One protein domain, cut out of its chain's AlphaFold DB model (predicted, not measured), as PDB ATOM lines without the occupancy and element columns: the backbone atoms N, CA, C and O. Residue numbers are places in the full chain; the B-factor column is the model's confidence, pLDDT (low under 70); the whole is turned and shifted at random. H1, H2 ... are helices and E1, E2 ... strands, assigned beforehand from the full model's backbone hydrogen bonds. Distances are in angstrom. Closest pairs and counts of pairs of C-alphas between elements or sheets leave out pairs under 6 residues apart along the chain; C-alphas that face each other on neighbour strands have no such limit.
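AT A GLANCE: This is residues 215 to 340 of the 341 residues of the protein "ISL3 family transposase" of Ligilactobacillus salivarius (UniProt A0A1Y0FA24). Two long helices, H1 and H5, lie side by side and run opposite ways, and H7 lies along H1, a bundle of three helices whose centres make a triangle. H6 packs on H5 and H7 at one end; toward the other end H2 folds back along H1, H4 turns steeply from H5, and a small two-strand hairpin, E1 and E2, lies far from the middle. The printed part has 126 residues with seven named helices and two named strands, in the order H1 H2 H3 E1 E2 H4 H5 H6 H7. The sheet, E1 - E2, is antiparallel, and the class is mostly helix. The whole is compact, with a radius of gyration of the C-alphas of 15.2 A and spans of 45 by 33 by 23 A.

HOW THE PARTS SIT: H1, residues 215 to 236, is the hub, touching four other helices. With residues 228 to 236 alone it touches H2, residues 240 to 251, in a helical hairpin at a shallow tilt of 23 degrees; the closest C-alphas, of Arg 236 and Gln 243, are 4.8 A apart. H1 only just touches H3, residues 253 to 256, with 3 pairs of C-alphas within 8 A, the closest those of Met 224 and Phe 256, 7.1 A apart. E1, residues 268 to 270, and E2, residues 276 to 278, form an antiparallel hairpin, with N 268 and O 278 at 2.9 A and N 270 and O 276 at 3.0 A, within hydrogen-bond range. H4, residues 280 to 288, touches H5, residues 292 to 309, only at the corner, and only just, with 3 pairs of C-alphas within 8 A, the closest those of Leu 288 and Arg 295, 4.8 A apart. H1 touches H5 at a shallow tilt of 13 degrees, opposite ways; the closest C-alphas, of Val 227 and Leu 294, are 6.4 A apart. H6, residues 313 to 321, touches residues 303 to 308 of H5, closest at the C-alphas of Ala 307 and Phe 316, 5.3 A apart. H7, residues 329 to 338, touches H1 at a shallow tilt of 9 degrees, opposite ways, closest at the C-alphas of Ala 223 and Thr 331, 5.5 A apart. In H1, H2, H4, H5, H6 and H7 every O i to N i+4 pair is within hydrogen-bond range; H3 is too short for such a pair.

IN THESE COORDINATES: H1 begins at C-alpha 215 (191.475, 134.973, 165.224) and is 30.4 A long. H2 is 16.8 A long, and H5, from C-alpha 292 (172.844, 150.109, 177.524), 25.5 A. H7 is 14.2 A long and ends at C-alpha 338 (186.897, 142.284, 159.945).

THE WHOLE: The two C-alphas farthest apart, of Gly 271 and Arg 340, are 46.3 A apart. The printed part has no cut. The link from H3 to E1, 11 residues, is long. The mean pLDDT of the printed part is 92.5, and no printed residue is under 70.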
ATOM      1  N   HIS A 215     191.253 133.535 165.226       85.69
ATOM      2  CA  HIS A 215     191.475 134.973 165.224       85.69
ATOM      3  C   HIS A 215     190.168 135.744 165.082       85.69
ATOM      4  O   HIS A 215     190.004 136.747 165.766       85.69
ATOM      5  N   ILE A 216     189.186 135.239 164.327       88.38
ATOM      6  CA  ILE A 216     187.838 135.828 164.255       88.38
ATOM      7  C   ILE A 216     187.168 135.814 165.639       88.38
ATOM      8  O   ILE A 216     186.710 136.849 166.130       88.38
ATOM      9  N   ALA A 217     187.164 134.664 166.320       88.94
ATOM     10  CA  ALA A 217     186.567 134.540 167.651       88.94
ATOM     11  C   ALA A 217     187.282 135.417 168.695       88.94
ATOM     12  O   ALA A 217     186.637 136.097 169.500       88.94
ATOM     13  N   LYS A 218     188.620 135.445 168.659       90.25
ATOM     14  CA  LYS A 218     189.453 136.327 169.485       90.25
ATOM     15  C   LYS A 218     189.117 137.794 169.229       90.25
ATOM     16  O   LYS A 218     188.898 138.538 170.177       90.25
ATOM     17  N   TYR A 219     188.987 138.185 167.967       89.56
ATOM     18  CA  TYR A 219     188.688 139.551 167.555       89.56
ATOM     19  C   TYR A 219     187.350 140.052 168.119       89.56
ATOM     20  O   TYR A 219     187.279 141.170 168.640       89.56
ATOM     21  N   LEU A 220     186.310 139.211 168.081       92.12
ATOM     22  CA  LEU A 220     185.003 139.500 168.683       92.12
ATOM     23  C   LEU A 220     185.080 139.571 170.218       92.12
ATOM     24  O   LEU A 220     184.518 140.478 170.835       92.12
ATOM     25  N   ASN A 221     185.810 138.651 170.850       94.00
ATOM     26  CA  ASN A 221     186.010 138.651 172.301       94.00
ATOM     27  C   ASN A 221     186.784 139.880 172.793       94.00
ATOM     28  O   ASN A 221     186.446 140.441 173.839       94.00
ATOM     29  N   ASP A 222     187.789 140.327 172.045       93.44
ATOM     30  CA  ASP A 222     188.558 141.532 172.347       93.44
ATOM     31  C   ASP A 222     187.677 142.783 172.259       93.44
ATOM     32  O   ASP A 222     187.751 143.644 173.136       93.44
ATOM     33  N   ALA A 223     186.772 142.851 171.272       93.56
ATOM     34  CA  ALA A 223     185.783 143.923 171.178       93.56
ATOM     35  C   ALA A 223     184.841 143.955 172.391       93.56
ATOM     36  O   ALA A 223     184.671 145.006 173.016       93.56
ATOM     37  N   MET A 224     184.307 142.799 172.797       95.31
ATOM     38  CA  MET A 224     183.469 142.695 173.997       95.31
ATOM     39  C   MET A 224     184.234 143.112 175.261       95.31
ATOM     40  O   MET A 224     183.728 143.864 176.098       95.31
ATOM     41  N   ASN A 225     185.476 142.644 175.404       95.50
ATOM     42  CA  ASN A 225     186.325 142.991 176.537       95.50
ATOM     43  C   ASN A 225     186.647 144.481 176.586       95.50
ATOM     44  O   ASN A 225     186.639 145.045 177.680       95.50
ATOM     45  N   HIS A 226     186.906 145.116 175.444       95.31
ATOM     46  CA  HIS A 226     187.182 146.545 175.370       95.31
ATOM     47  C   HIS A 226     186.018 147.358 175.950       95.31
ATOM     48  O   HIS A 226     186.220 148.157 176.866       95.31
ATOM     49  N   VAL A 227     184.787 147.088 175.501       95.19
ATOM     50  CA  VAL A 227     183.581 147.770 176.004       95.19
ATOM     51  C   VAL A 227     183.349 147.469 177.485       95.19
ATOM     52  O   VAL A 227     183.138 148.381 178.281       95.19
ATOM     53  N   ARG A 228     183.492 146.208 177.910       96.50
ATOM     54  CA  ARG A 228     183.382 145.829 179.329       96.50
ATOM     55  C   ARG A 228     184.388 146.579 180.209       96.50
ATOM     56  O   ARG A 228     184.039 146.996 181.313       96.50
ATOM     57  N   ILE A 229     185.638 146.724 179.761       96.00
ATOM     58  CA  ILE A 229     186.691 147.450 180.491       96.00
ATOM     59  C   ILE A 229     186.382 148.948 180.530       96.00
ATOM     60  O   ILE A 229     186.564 149.568 181.577       96.00
ATOM     61  N   HIS A 230     185.885 149.514 179.430       95.00
ATOM     62  CA  HIS A 230     185.447 150.905 179.372       95.00
ATOM     63  C   HIS A 230     184.349 151.189 180.411       95.00
ATOM     64  O   HIS A 230     184.524 152.049 181.278       95.00
ATOM     65  N   VAL A 231     183.283 150.382 180.418       95.31
ATOM     66  CA  VAL A 231     182.181 150.492 181.388       95.31
ATOM     67  C   VAL A 231     182.670 150.260 182.819       95.31
ATOM     68  O   VAL A 231     182.339 151.029 183.719       95.31
ATOM     69  N   PHE A 232     183.532 149.262 183.042       96.00
ATOM     70  CA  PHE A 232     184.165 149.032 184.344       96.00
ATOM     71  C   PHE A 232     184.920 150.269 184.849       96.00
ATOM     72  O   PHE A 232     184.776 150.642 186.012       96.00
ATOM     73  N   ASN A 233     185.729 150.906 183.997       96.06
ATOM     74  CA  ASN A 233     186.525 152.070 184.376       96.06
ATOM     75  C   ASN A 233     185.660 153.291 184.698       96.06
ATOM     76  O   ASN A 233     186.034 154.056 185.589       96.06
ATOM     77  N   ARG A 234     184.519 153.448 184.011       95.19
ATOM     78  CA  ARG A 234     183.520 154.483 184.298       95.19
ATOM     79  C   ARG A 234     182.861 154.244 185.658       95.19
ATOM     80  O   ARG A 234     183.012 155.069 186.550       95.19
ATOM     81  N   LEU A 235     182.262 153.066 185.857       95.19
ATOM     82  CA  LEU A 235     181.574 152.691 187.103       95.19
ATOM     83  C   LEU A 235     182.502 152.692 188.327       95.19
ATOM     84  O   LEU A 235     182.084 152.984 189.441       95.19
ATOM     85  N   ARG A 236     183.793 152.387 188.142       95.06
ATOM     86  CA  ARG A 236     184.783 152.418 189.230       95.06
ATOM     87  C   ARG A 236     184.988 153.820 189.816       95.06
ATOM     88  O   ARG A 236     185.390 153.915 190.970       95.06
ATOM     89  N   LYS A 237     184.774 154.877 189.029       94.88
ATOM     90  CA  LYS A 237     184.895 156.278 189.471       94.88
ATOM     91  C   LYS A 237     183.579 156.846 190.014       94.88
ATOM     92  O   LYS A 237     183.560 157.992 190.443       94.88
ATOM     93  N   GLY A 238     182.515 156.056 189.941       93.75
ATOM     94  CA  GLY A 238     181.173 156.421 190.346       93.75
ATOM     95  C   GLY A 238     180.921 156.290 191.842       93.75
ATOM     96  O   GLY A 238     181.849 156.155 192.651       93.75
ATOM     97  N   ASP A 239     179.641 156.287 192.198       94.88
ATOM     98  CA  ASP A 239     179.188 156.143 193.580       94.88
ATOM     99  C   ASP A 239     179.443 154.729 194.159       94.88
ATOM    100  O   ASP A 239     179.960 153.816 193.506       94.88
ATOM    101  N   SER A 240     179.084 154.512 195.428       93.38
ATOM    102  CA  SER A 240     179.279 153.213 196.096       93.38
ATOM    103  C   SER A 240     178.529 152.057 195.402       93.38
ATOM    104  O   SER A 240     179.019 150.915 195.368       93.38
ATOM    105  N   ALA A 241     177.361 152.334 194.815       93.06
ATOM    106  CA  ALA A 241     176.555 151.347 194.107       93.06
ATOM    107  C   ALA A 241     177.191 150.979 192.756       93.06
ATOM    108  O   ALA A 241     177.351 149.790 192.457       93.06
ATOM    109  N   GLU A 242     177.647 151.960 191.983       93.88
ATOM    110  CA  GLU A 242     178.374 151.783 190.725       93.88
ATOM    111  C   GLU A 242     179.710 151.063 190.948       93.88
ATOM    112  O   GLU A 242     180.046 150.103 190.246       93.88
ATOM    113  N   GLN A 243     180.442 151.397 192.012       94.12
ATOM    114  CA  GLN A 243     181.660 150.673 192.380       94.12
ATOM    115  C   GLN A 243     181.381 149.194 192.701       94.12
ATOM    116  O   GLN A 243     182.197 148.313 192.392       94.12
ATOM    117  N   LYS A 244     180.219 148.873 193.290       93.81
ATOM    118  CA  LYS A 244     179.783 147.482 193.499       93.81
ATOM    119  C   LYS A 244     179.512 146.775 192.169       93.81
ATOM    120  O   LYS A 244     179.923 145.621 192.014       93.81
ATOM    121  N   GLN A 245     178.888 147.453 191.207       95.50
ATOM    122  CA  GLN A 245     178.688 146.938 189.849       95.50
ATOM    123  C   GLN A 245     180.029 146.682 189.139       95.50
ATOM    124  O   GLN A 245     180.241 145.596 188.594       95.50
ATOM    125  N   ALA A 246     180.991 147.603 189.245       95.25
ATOM    126  CA  ALA A 246     182.333 147.438 188.685       95.25
ATOM    127  C   ALA A 246     183.042 146.186 189.241       95.25
ATOM    128  O   ALA A 246     183.622 145.393 188.491       95.25
ATOM    129  N   ARG A 247     182.955 145.938 190.557       95.56
ATOM    130  CA  ARG A 247     183.513 144.720 191.180       95.56
ATOM    131  C   ARG A 247     182.896 143.437 190.607       95.56
ATOM    132  O   ARG A 247     183.632 142.476 190.371       95.56
ATOM    133  N   ARG A 248     181.586 143.430 190.330       95.81
ATOM    134  CA  ARG A 248     180.885 142.302 189.685       95.81
ATOM    135  C   ARG A 248     181.387 142.071 188.259       95.81
ATOM    136  O   ARG A 248     181.792 140.950 187.951       95.81
ATOM    137  N   LEU A 249     181.477 143.128 187.444       95.62
ATOM    138  CA  LEU A 249     182.009 143.057 186.073       95.62
ATOM    139  C   LEU A 249     183.440 142.512 186.024       95.62
ATOM    140  O   LEU A 249     183.788 141.758 185.115       95.62
ATOM    141  N   LYS A 250     184.284 142.880 186.998       94.94
ATOM    142  CA  LYS A 250     185.656 142.368 187.104       94.94
ATOM    143  C   LYS A 250     185.693 140.901 187.532       94.94
ATOM    144  O   LYS A 250     186.514 140.152 187.016       94.94
ATOM    145  N   ARG A 251     184.838 140.481 188.470       95.69
ATOM    146  CA  ARG A 251     184.806 139.096 188.969       95.69
ATOM    147  C   ARG A 251     184.303 138.117 187.911       95.69
ATOM    148  O   ARG A 251     184.919 137.073 187.721       95.69
ATOM    149  N   TYR A 252     183.211 138.460 187.235       95.31
ATOM    150  CA  TYR A 252     182.475 137.568 186.333       95.31
ATOM    151  C   TYR A 252     182.740 137.856 184.847       95.31
ATOM    152  O   TYR A 252     181.947 137.486 183.986       95.31
ATOM    153  N   TRP A 253     183.876 138.487 184.525       95.44
ATOM    154  CA  TRP A 253     184.214 138.929 183.166       95.44
ATOM    155  C   TRP A 253     184.149 137.818 182.104       95.44
ATOM    156  O   TRP A 253     183.804 138.094 180.960       95.44
ATOM    157  N   ARG A 254     184.449 136.567 182.480       95.69
ATOM    158  CA  ARG A 254     184.444 135.413 181.565       95.69
ATOM    159  C   ARG A 254     183.062 135.130 180.971       95.69
ATOM    160  O   ARG A 254     182.993 134.672 179.837       95.69
ATOM    161  N   LEU A 255     181.983 135.450 181.692       95.56
ATOM    162  CA  LEU A 255     180.611 135.203 181.233       95.56
ATOM    163  C   LEU A 255     180.264 136.002 179.971       95.56
ATOM    164  O   LEU A 255     179.476 135.542 179.154       95.56
ATOM    165  N   PHE A 256     180.884 137.171 179.776       95.12
ATOM    166  CA  PHE A 256     180.686 137.984 178.573       95.12
ATOM    167  C   PHE A 256     181.313 137.369 177.316       95.12
ATOM    168  O   PHE A 256     180.945 137.742 176.208       95.12
ATOM    169  N   LEU A 257     182.286 136.468 177.477       94.12
ATOM    170  CA  LEU A 257     183.048 135.892 176.364       94.12
ATOM    171  C   LEU A 257     182.562 134.499 175.974       94.12
ATOM    172  O   LEU A 257     182.879 134.030 174.884       94.12
ATOM    173  N   GLN A 258     181.809 133.845 176.853       92.69
ATOM    174  CA  GLN A 258     181.207 132.549 176.580       92.69
ATOM    175  C   GLN A 258     179.982 132.698 175.678       92.69
ATOM    176  O   GLN A 258     179.249 133.690 175.739       92.69
ATOM    177  N   ASP A 259     179.746 131.682 174.856       91.25
ATOM    178  CA  ASP A 259     178.515 131.583 174.082       91.25
ATOM    179  C   ASP A 259     177.344 131.396 175.045       91.25
ATOM    180  O   ASP A 259     177.411 130.587 175.971       91.25
ATOM    181  N   ARG A 260     176.272 132.170 174.841       90.50
ATOM    182  CA  ARG A 260     175.128 132.210 175.764       90.50
ATOM    183  C   ARG A 260     174.507 130.827 175.964       90.50
ATOM    184  O   ARG A 260     174.099 130.503 177.073       90.50
ATOM    185  N   GLU A 261     174.481 130.029 174.902       88.81
ATOM    186  CA  GLU A 261     173.942 128.663 174.871       88.81
ATOM    187  C   GLU A 261     174.755 127.685 175.735       88.81
ATOM    188  O   GLU A 261     174.210 126.712 176.243       88.81
ATOM    189  N   ASN A 262     176.035 127.985 175.978       91.50
ATOM    190  CA  ASN A 262     176.949 127.154 176.765       91.50
ATOM    191  C   ASN A 262     177.033 127.576 178.245       91.50
ATOM    192  O   ASN A 262     177.829 127.023 179.009       91.50
ATOM    193  N   LEU A 263     176.264 128.583 178.669       91.75
ATOM    194  CA  LEU A 263     176.270 129.046 180.056       91.75
ATOM    195  C   LEU A 263     175.553 128.052 180.974       91.75
ATOM    196  O   LEU A 263     174.453 127.588 180.686       91.75
ATOM    197  N   SER A 264     176.157 127.778 182.131       90.25
ATOM    198  CA  SER A 264     175.580 126.858 183.112       90.25
ATOM    199  C   SER A 264     174.256 127.383 183.672       90.25
ATOM    200  O   SER A 264     174.178 128.486 184.226       90.25
ATOM    201  N   THR A 265     173.228 126.544 183.589       92.62
ATOM    202  CA  THR A 265     171.916 126.757 184.208       92.62
ATOM    203  C   THR A 265     171.871 126.280 185.659       92.62
ATOM    204  O   THR A 265     170.893 126.556 186.355       92.62
ATOM    205  N   LYS A 266     172.934 125.616 186.145       93.50
ATOM    206  CA  LYS A 266     173.015 125.116 187.521       93.50
ATOM    207  C   LYS A 266     172.936 126.274 188.506       93.50
ATOM    208  O   LYS A 266     173.749 127.200 188.488       93.50
ATOM    209  N   VAL A 267     171.951 126.179 189.382       94.56
ATOM    210  CA  VAL A 267     171.633 127.197 190.370       94.56
ATOM    211  C   VAL A 267     172.514 127.027 191.611       94.56
ATOM    212  O   VAL A 267     172.767 125.907 192.053       94.56
ATOM    213  N   TYR A 268     172.996 128.136 192.168       93.81
ATOM    214  CA  TYR A 268     173.760 128.168 193.413       93.81
ATOM    215  C   TYR A 268     173.547 129.488 194.161       93.81
ATOM    216  O   TYR A 268     173.155 130.501 193.581       93.81
ATOM    217  N   TYR A 269     173.807 129.491 195.467       94.12
ATOM    218  CA  TYR A 269     173.757 130.711 196.267       94.12
ATOM    219  C   TYR A 269     175.066 131.498 196.142       94.12
ATOM    220  O   TYR A 269     176.143 130.984 196.450       94.12
ATOM    221  N   GLU A 270     174.988 132.755 195.704       92.62
ATOM    222  CA  GLU A 270     176.138 133.656 195.616       92.62
ATOM    223  C   GLU A 270     176.014 134.738 196.691       92.62
ATOM    224  O   GLU A 270     175.260 135.697 196.542       92.62
ATOM    225  N   GLY A 271     176.737 134.566 197.801       87.88
ATOM    226  CA  GLY A 271     176.650 135.468 198.956       87.88
ATOM    227  C   GLY A 271     177.468 136.757 198.824       87.88
ATOM    228  O   GLY A 271     177.120 137.783 199.398       87.88
ATOM    229  N   ARG A 272     178.570 136.743 198.063       89.94
ATOM    230  CA  ARG A 272     179.582 137.810 198.133       89.94
ATOM    231  C   ARG A 272     179.189 139.076 197.384       89.94
ATOM    232  O   ARG A 272     179.471 140.183 197.837       89.94
ATOM    233  N   TYR A 273     178.610 138.926 196.203       90.50
ATOM    234  CA  TYR A 273     178.337 140.035 195.303       90.50
ATOM    235  C   TYR A 273     176.847 140.247 195.070       90.50
ATOM    236  O   TYR A 273     176.446 141.403 194.912       90.50
ATOM    237  N   PHE A 274     176.035 139.192 195.034       90.44
ATOM    238  CA  PHE A 274     174.611 139.252 194.704       90.44
ATOM    239  C   PHE A 274     173.686 138.942 195.884       90.44
ATOM    240  O   PHE A 274     172.561 139.434 195.869       90.44
ATOM    241  N   ASN A 275     174.167 138.213 196.895       91.44
ATOM    242  CA  ASN A 275     173.428 137.798 198.092       91.44
ATOM    243  C   ASN A 275     172.092 137.101 197.782       91.44
ATOM    244  O   ASN A 275     171.079 137.351 198.431       91.44
ATOM    245  N   ARG A 276     172.071 136.276 196.731       93.94
ATOM    246  CA  ARG A 276     170.870 135.563 196.277       93.94
ATOM    247  C   ARG A 276     171.233 134.307 195.499       93.94
ATOM    248  O   ARG A 276     172.374 134.116 195.078       93.94
ATOM    249  N   VAL A 277     170.224 133.477 195.285       94.69
ATOM    250  CA  VAL A 277     170.291 132.304 194.418       94.69
ATOM    251  C   VAL A 277     170.357 132.755 192.953       94.69
ATOM    252  O   VAL A 277     169.534 133.556 192.510       94.69
ATOM    253  N   VAL A 278     171.370 132.292 192.223       95.00
ATOM    254  CA  VAL A 278     171.666 132.692 190.839       95.00
ATOM    255  C   VAL A 278     172.210 131.515 190.025       95.00
ATOM    256  O   VAL A 278     172.643 130.505 190.572       95.00
ATOM    257  N   ASN A 279     172.245 131.674 188.706       95.12
ATOM    258  CA  ASN A 279     173.063 130.873 187.794       95.12
ATOM    259  C   ASN A 279     173.889 131.803 186.880       95.12
ATOM    260  O   ASN A 279     173.822 133.031 187.004       95.12
ATOM    261  N   SER A 280     174.678 131.241 185.961       94.56
ATOM    262  CA  SER A 280     175.551 132.034 185.085       94.56
ATOM    263  C   SER A 280     174.780 132.997 184.175       94.56
ATOM    264  O   SER A 280     175.227 134.128 183.982       94.56
ATOM    265  N   ILE A 281     173.617 132.584 183.664       94.69
ATOM    266  CA  ILE A 281     172.764 133.412 182.796       94.69
ATOM    267  C   ILE A 281     172.197 134.592 183.588       94.69
ATOM    268  O   ILE A 281     172.349 135.736 183.172       94.69
ATOM    269  N   MET A 282     171.645 134.338 184.778       95.19
ATOM    270  CA  MET A 282     171.110 135.383 185.652       95.19
ATOM    271  C   MET A 282     172.188 136.397 186.032       95.19
ATOM    272  O   MET A 282     171.952 137.598 185.948       95.19
ATOM    273  N   ILE A 283     173.382 135.939 186.436       95.25
ATOM    274  CA  ILE A 283     174.501 136.840 186.757       95.25
ATOM    275  C   ILE A 283     174.826 137.734 185.562       95.25
ATOM    276  O   ILE A 283     175.029 138.935 185.736       95.25
ATOM    277  N   LEU A 284     174.874 137.163 184.361       96.06
ATOM    278  CA  LEU A 284     175.158 137.908 183.149       96.06
ATOM    279  C   LEU A 284     174.059 138.931 182.828       96.06
ATOM    280  O   LEU A 284     174.388 140.101 182.655       96.06
ATOM    281  N   ASP A 285     172.785 138.537 182.814       95.50
ATOM    282  CA  ASP A 285     171.659 139.441 182.527       95.50
ATOM    283  C   ASP A 285     171.615 140.615 183.519       95.50
ATOM    284  O   ASP A 285     171.431 141.770 183.132       95.50
ATOM    285  N   LEU A 286     171.897 140.344 184.797       95.25
ATOM    286  CA  LEU A 286     172.019 141.374 185.828       95.25
ATOM    287  C   LEU A 286     173.160 142.352 185.562       95.25
ATOM    288  O   LEU A 286     173.029 143.522 185.903       95.25
ATOM    289  N   MET A 287     174.283 141.884 185.019       96.25
ATOM    290  CA  MET A 287     175.409 142.754 184.681       96.25
ATOM    291  C   MET A 287     175.182 143.528 183.381       96.25
ATOM    292  O   MET A 287     175.628 144.668 183.275       96.25
ATOM    293  N   LEU A 288     174.484 142.940 182.408       96.56
ATOM    294  CA  LEU A 288     174.092 143.619 181.173       96.56
ATOM    295  C   LEU A 288     173.096 144.752 181.451       96.56
ATOM    296  O   LEU A 288     173.080 145.737 180.725       96.56
ATOM    297  N   ALA A 289     172.305 144.661 182.522       96.06
ATOM    298  CA  ALA A 289     171.393 145.727 182.928       96.06
ATOM    299  C   ALA A 289     172.093 147.004 183.443       96.06
ATOM    300  O   ALA A 289     171.428 148.023 183.594       96.06
ATOM    301  N   TYR A 290     173.403 146.976 183.723       94.12
ATOM    302  CA  TYR A 290     174.123 148.148 184.246       94.12
ATOM    303  C   TYR A 290     174.345 149.242 183.205       94.12
ATOM    304  O   TYR A 290     174.541 150.395 183.574       94.12
ATOM    305  N   ASP A 291     174.370 148.888 181.921       94.56
ATOM    306  CA  ASP A 291     174.695 149.832 180.863       94.56
ATOM    307  C   ASP A 291     174.100 149.403 179.515       94.56
ATOM    308  O   ASP A 291     174.190 148.240 179.109       94.56
ATOM    309  N   GLN A 292     173.499 150.361 178.806       94.12
ATOM    310  CA  GLN A 292     172.844 150.109 177.524       94.12
ATOM    311  C   GLN A 292     173.842 149.721 176.425       94.12
ATOM    312  O   GLN A 292     173.560 148.785 175.671       94.12
ATOM    313  N   GLU A 293     175.000 150.388 176.354       93.88
ATOM    314  CA  GLU A 293     176.045 150.123 175.353       93.88
ATOM    315  C   GLU A 293     176.641 148.721 175.543       93.88
ATOM    316  O   GLU A 293     176.812 147.968 174.578       93.88
ATOM    317  N   LEU A 294     176.889 148.321 176.795       95.31
ATOM    318  CA  LEU A 294     177.355 146.988 177.168       95.31
ATOM    319  C   LEU A 294     176.377 145.905 176.711       95.31
ATOM    320  O   LEU A 294     176.791 144.915 176.100       95.31
ATOM    321  N   ARG A 295     175.081 146.095 176.989       96.38
ATOM    322  CA  ARG A 295     174.025 145.150 176.612       96.38
ATOM    323  C   ARG A 295     173.884 145.019 175.104       96.38
ATOM    324  O   ARG A 295     173.849 143.902 174.590       96.38
ATOM    325  N   ALA A 296     173.811 146.146 174.404       95.19
ATOM    326  CA  ALA A 296     173.689 146.169 172.952       95.19
ATOM    327  C   ALA A 296     174.908 145.518 172.283       95.19
ATOM    328  O   ALA A 296     174.747 144.657 171.419       95.19
ATOM    329  N   THR A 297     176.118 145.851 172.746       95.06
ATOM    330  CA  THR A 297     177.365 145.260 172.244       95.06
ATOM    331  C   THR A 297     177.404 143.750 172.466       95.06
ATOM    332  O   THR A 297     177.745 143.011 171.544       95.06
ATOM    333  N   TYR A 298     177.023 143.271 173.655       96.12
ATOM    334  CA  TYR A 298     176.966 141.837 173.938       96.12
ATOM    335  C   TYR A 298     175.998 141.115 172.999       96.12
ATOM    336  O   TYR A 298     176.385 140.143 172.355       96.12
ATOM    337  N   ASN A 299     174.764 141.607 172.865       95.12
ATOM    338  CA  ASN A 299     173.759 140.983 172.000       95.12
ATOM    339  C   ASN A 299     174.213 140.937 170.534       95.12
ATOM    340  O   ASN A 299     174.031 139.924 169.856       95.12
ATOM    341  N   PHE A 300     174.848 142.010 170.056       94.88
ATOM    342  CA  PHE A 300     175.397 142.073 168.706       94.88
ATOM    343  C   PHE A 300     176.530 141.057 168.500       94.88
ATOM    344  O   PHE A 300     176.494 140.273 167.552       94.88
ATOM    345  N   ILE A 301     177.488 140.988 169.430       94.44
ATOM    346  CA  ILE A 301     178.598 140.025 169.369       94.44
ATOM    347  C   ILE A 301     178.099 138.578 169.461       94.44
ATOM    348  O   ILE A 301     178.600 137.722 168.736       94.44
ATOM    349  N   GLN A 302     177.095 138.290 170.294       95.00
ATOM    350  CA  GLN A 302     176.508 136.949 170.359       95.00
ATOM    351  C   GLN A 302     175.758 136.581 169.079       95.00
ATOM    352  O   GLN A 302     175.800 135.423 168.676       95.00
ATOM    353  N   SER A 303     175.122 137.546 168.409       94.38
ATOM    354  CA  SER A 303     174.490 137.313 167.103       94.38
ATOM    355  C   SER A 303     175.536 136.959 166.042       94.38
ATOM    356  O   SER A 303     175.363 135.986 165.310       94.38
ATOM    357  N   LEU A 304     176.666 137.680 166.027       93.94
ATOM    358  CA  LEU A 304     177.811 137.370 165.165       93.94
ATOM    359  C   LEU A 304     178.387 135.981 165.462       93.94
ATOM    360  O   LEU A 304     178.547 135.175 164.549       93.94
ATOM    361  N   LYS A 305     178.654 135.664 166.732       93.25
ATOM    362  CA  LYS A 305     179.160 134.344 167.137       93.25
ATOM    363  C   LYS A 305     178.196 133.220 166.782       93.25
ATOM    364  O   LYS A 305     178.639 132.179 166.313       93.25
ATOM    365  N   ARG A 306     176.890 133.428 166.956       93.75
ATOM    366  CA  ARG A 306     175.865 132.444 166.598       93.75
ATOM    367  C   ARG A 306     175.869 132.160 165.098       93.75
ATOM    368  O   ARG A 306     175.985 130.998 164.727       93.75
ATOM    369  N   ALA A 307     175.804 133.196 164.259       92.75
ATOM    370  CA  ALA A 307     175.864 133.037 162.805       92.75
ATOM    371  C   ALA A 307     177.156 132.320 162.376       92.75
ATOM    372  O   ALA A 307     177.126 131.376 161.588       92.75
ATOM    373  N   TYR A 308     178.285 132.699 162.981       90.88
ATOM    374  CA  TYR A 308     179.582 132.082 162.725       90.88
ATOM    375  C   TYR A 308     179.636 130.595 163.120       90.88
ATOM    376  O   TYR A 308     180.027 129.750 162.315       90.88
ATOM    377  N   ASN A 309     179.195 130.254 164.334       90.25
ATOM    378  CA  ASN A 309     179.174 128.880 164.844       90.25
ATOM    379  C   ASN A 309     178.225 127.983 164.032       90.25
ATOM    380  O   ASN A 309     178.526 126.811 163.806       90.25
ATOM    381  N   GLN A 310     177.110 128.539 163.550       91.56
ATOM    382  CA  GLN A 310     176.143 127.852 162.688       91.56
ATOM    383  C   GLN A 310     176.590 127.768 161.219       91.56
ATOM    384  O   GLN A 310     175.892 127.162 160.410       91.56
ATOM    385  N   ARG A 311     177.760 128.326 160.869       90.81
ATOM    386  CA  ARG A 311     178.283 128.424 159.493       90.81
ATOM    387  C   ARG A 311     177.354 129.185 158.537       90.81
ATOM    388  O   ARG A 311     177.433 129.002 157.324       90.81
ATOM    389  N   ASP A 312     176.507 130.063 159.068       93.31
ATOM    390  CA  ASP A 312     175.670 130.968 158.284       93.31
ATOM    391  C   ASP A 312     176.461 132.240 157.955       93.31
ATOM    392  O   ASP A 312     176.343 133.292 158.593       93.31
ATOM    393  N   PHE A 313     177.338 132.114 156.958       88.56
ATOM    394  CA  PHE A 313     178.213 133.207 156.542       88.56
ATOM    395  C   PHE A 313     177.443 134.361 155.896       88.56
ATOM    396  O   PHE A 313     177.858 135.510 156.032       88.56
ATOM    397  N   THR A 314     176.303 134.092 155.254       91.00
ATOM    398  CA  THR A 314     175.455 135.140 154.671       91.00
ATOM    399  C   THR A 314     174.962 136.078 155.762       91.00
ATOM    400  O   THR A 314     175.192 137.288 155.680       91.00
ATOM    401  N   THR A 315     174.370 135.526 156.825       92.94
ATOM    402  CA  THR A 315     173.920 136.328 157.967       92.94
ATOM    403  C   THR A 315     175.103 136.985 158.671       92.94
ATOM    404  O   THR A 315     175.034 138.163 159.016       92.94
ATOM    405  N   PHE A 316     176.228 136.282 158.835       92.50
ATOM    406  CA  PHE A 316     177.423 136.848 159.465       92.50
ATOM    407  C   PHE A 316     177.921 138.117 158.752       92.50
ATOM    408  O   PHE A 316     178.090 139.159 159.387       92.50
ATOM    409  N   PHE A 317     178.093 138.074 157.426       90.88
ATOM    410  CA  PHE A 317     178.546 139.236 156.656       90.88
ATOM    411  C   PHE A 317     177.497 140.350 156.575       90.88
ATOM    412  O   PHE A 317     177.866 141.524 156.511       90.88
ATOM    413  N   GLN A 318     176.203 140.017 156.600       92.00
ATOM    414  CA  GLN A 318     175.144 141.021 156.730       92.00
ATOM    415  C   GLN A 318     175.246 141.751 158.072       92.00
ATOM    416  O   GLN A 318     175.274 142.981 158.092       92.00
ATOM    417  N   LEU A 319     175.395 141.012 159.177       91.94
ATOM    418  CA  LEU A 319     175.551 141.575 160.519       91.94
ATOM    419  C   LEU A 319     176.792 142.472 160.630       91.94
ATOM    420  O   LEU A 319     176.704 143.540 161.228       91.94
ATOM    421  N   LEU A 320     177.922 142.098 160.018       90.38
ATOM    422  CA  LEU A 320     179.142 142.923 160.020       90.38
ATOM    423  C   LEU A 320     178.971 144.289 159.336       90.38
ATOM    424  O   LEU A 320     179.695 145.230 159.666       90.38
ATOM    425  N   LYS A 321     178.032 144.408 158.389       88.31
ATOM    426  CA  LYS A 321     177.744 145.658 157.668       88.31
ATOM    427  C   LYS A 321     176.771 146.570 158.417       88.31
ATOM    428  O   LYS A 321     176.676 147.751 158.077       88.31
ATOM    429  N   LEU A 322     176.060 146.054 159.422       89.06
ATOM    430  CA  LEU A 322     175.117 146.837 160.214       89.06
ATOM    431  C   LEU A 322     175.832 147.873 161.087       89.06
ATOM    432  O   LEU A 322     176.968 147.691 161.527       89.06
ATOM    433  N   ARG A 323     175.119 148.963 161.381       84.81
ATOM    434  CA  ARG A 323     175.557 150.014 162.308       84.81
ATOM    435  C   ARG A 323     174.460 150.279 163.340       84.81
ATOM    436  O   ARG A 323     173.670 151.193 163.145       84.81
ATOM    437  N   PRO A 324     174.354 149.458 164.395       87.06
ATOM    438  CA  PRO A 324     173.330 149.658 165.412       87.06
ATOM    439  C   PRO A 324     173.690 150.852 166.308       87.06
ATOM    440  O   PRO A 324     174.787 150.882 166.863       87.06
ATOM    441  N   ASP A 325     172.756 151.782 166.516       79.12
ATOM    442  CA  ASP A 325     173.009 153.057 167.214       79.12
ATOM    443  C   ASP A 325     173.468 152.904 168.675       79.12
ATOM    444  O   ASP A 325     174.166 153.755 169.214       79.12
ATOM    445  N   SER A 326     173.084 151.807 169.336       85.75
ATOM    446  CA  SER A 326     173.445 151.532 170.737       85.75
ATOM    447  C   SER A 326     174.728 150.707 170.906       85.75
ATOM    448  O   SER A 326     175.105 150.408 172.035       85.75
ATOM    449  N   VAL A 327     175.381 150.277 169.820       88.81
ATOM    450  CA  VAL A 327     176.623 149.488 169.889       88.81
ATOM    451  C   VAL A 327     177.827 150.422 169.900       88.81
ATOM    452  O   VAL A 327     177.857 151.430 169.200       88.81
ATOM    453  N   SER A 328     178.855 150.062 170.670       88.62
ATOM    454  CA  SER A 328     180.063 150.876 170.779       88.62
ATOM    455  C   SER A 328     180.697 151.169 169.420       88.62
ATOM    456  O   SER A 328     180.935 150.250 168.627       88.62
ATOM    457  N   HIS A 329     181.079 152.430 169.188       87.75
ATOM    458  CA  HIS A 329     181.790 152.844 167.972       87.75
ATOM    459  C   HIS A 329     183.070 152.019 167.752       87.75
ATOM    460  O   HIS A 329     183.410 151.671 166.620       87.75
ATOM    461  N   TYR A 330     183.748 151.627 168.840       89.25
ATOM    462  CA  TYR A 330     184.895 150.724 168.778       89.25
ATOM    463  C   TYR A 330     184.518 149.371 168.159       89.25
ATOM    464  O   TYR A 330     185.177 148.920 167.226       89.25
ATOM    465  N   THR A 331     183.441 148.737 168.629       89.25
ATOM    466  CA  THR A 331     182.970 147.447 168.103       89.25
ATOM    467  C   THR A 331     182.573 147.554 166.633       89.25
ATOM    468  O   THR A 331     182.934 146.675 165.852       89.25
ATOM    469  N   ILE A 332     181.898 148.635 166.231       89.69
ATOM    470  CA  ILE A 332     181.514 148.867 164.829       89.69
ATOM    471  C   ILE A 332     182.760 148.992 163.946       89.69
ATOM    472  O   ILE A 332     182.875 148.291 162.943       89.69
ATOM    473  N   HIS A 333     183.725 149.826 164.338       88.81
ATOM    474  CA  HIS A 333     184.984 149.971 163.607       88.81
ATOM    475  C   HIS A 333     185.732 148.633 163.493       88.81
ATOM    476  O   HIS A 333     186.242 148.279 162.431       88.81
ATOM    477  N   ARG A 334     185.761 147.846 164.573       88.00
ATOM    478  CA  ARG A 334     186.344 146.500 164.575       88.00
ATOM    479  C   ARG A 334     185.623 145.588 163.567       88.00
ATOM    480  O   ARG A 334     186.284 144.971 162.737       88.00
ATOM    481  N   CYS A 335     184.293 145.552 163.558       87.25
ATOM    482  CA  CYS A 335     183.530 144.748 162.594       87.25
ATOM    483  C   CYS A 335     183.775 145.173 161.138       87.25
ATOM    484  O   CYS A 335     183.890 144.321 160.264       87.25
ATOM    485  N   GLN A 336     183.943 146.472 160.879       85.94
ATOM    486  CA  GLN A 336     184.288 146.977 159.545       85.94
ATOM    487  C   GLN A 336     185.676 146.537 159.083       85.94
ATOM    488  O   GLN A 336     185.865 146.266 157.902       85.94
ATOM    489  N   VAL A 337     186.652 146.486 159.990       85.56
ATOM    490  CA  VAL A 337     187.986 145.956 159.679       85.56
ATOM    491  C   VAL A 337     187.903 144.462 159.386       85.56
ATOM    492  O   VAL A 337     188.512 144.016 158.423       85.56
ATOM    493  N   LEU A 338     187.125 143.711 160.171       85.69
ATOM    494  CA  LEU A 338     186.897 142.284 159.945       85.69
ATOM    495  C   LEU A 338     186.237 142.021 158.584       85.69
ATOM    496  O   LEU A 338     186.652 141.109 157.895       85.69
ATOM    497  N   ALA A 339     185.286 142.856 158.159       85.69
ATOM    498  CA  ALA A 339     184.595 142.722 156.873       85.69
ATOM    499  C   ALA A 339     185.472 142.980 155.627       85.69
ATOM    500  O   ALA A 339     184.975 142.855 154.508       85.69
ATOM    501  N   ARG A 340     186.729 143.414 155.798       82.38
ATOM    502  CA  ARG A 340     187.697 143.574 154.694       82.38
ATOM    503  C   ARG A 340     188.426 142.274 154.357       82.38
ATOM    504  O   ARG A 340     189.044 142.215 153.297       82.38
TER     505      ARG A 340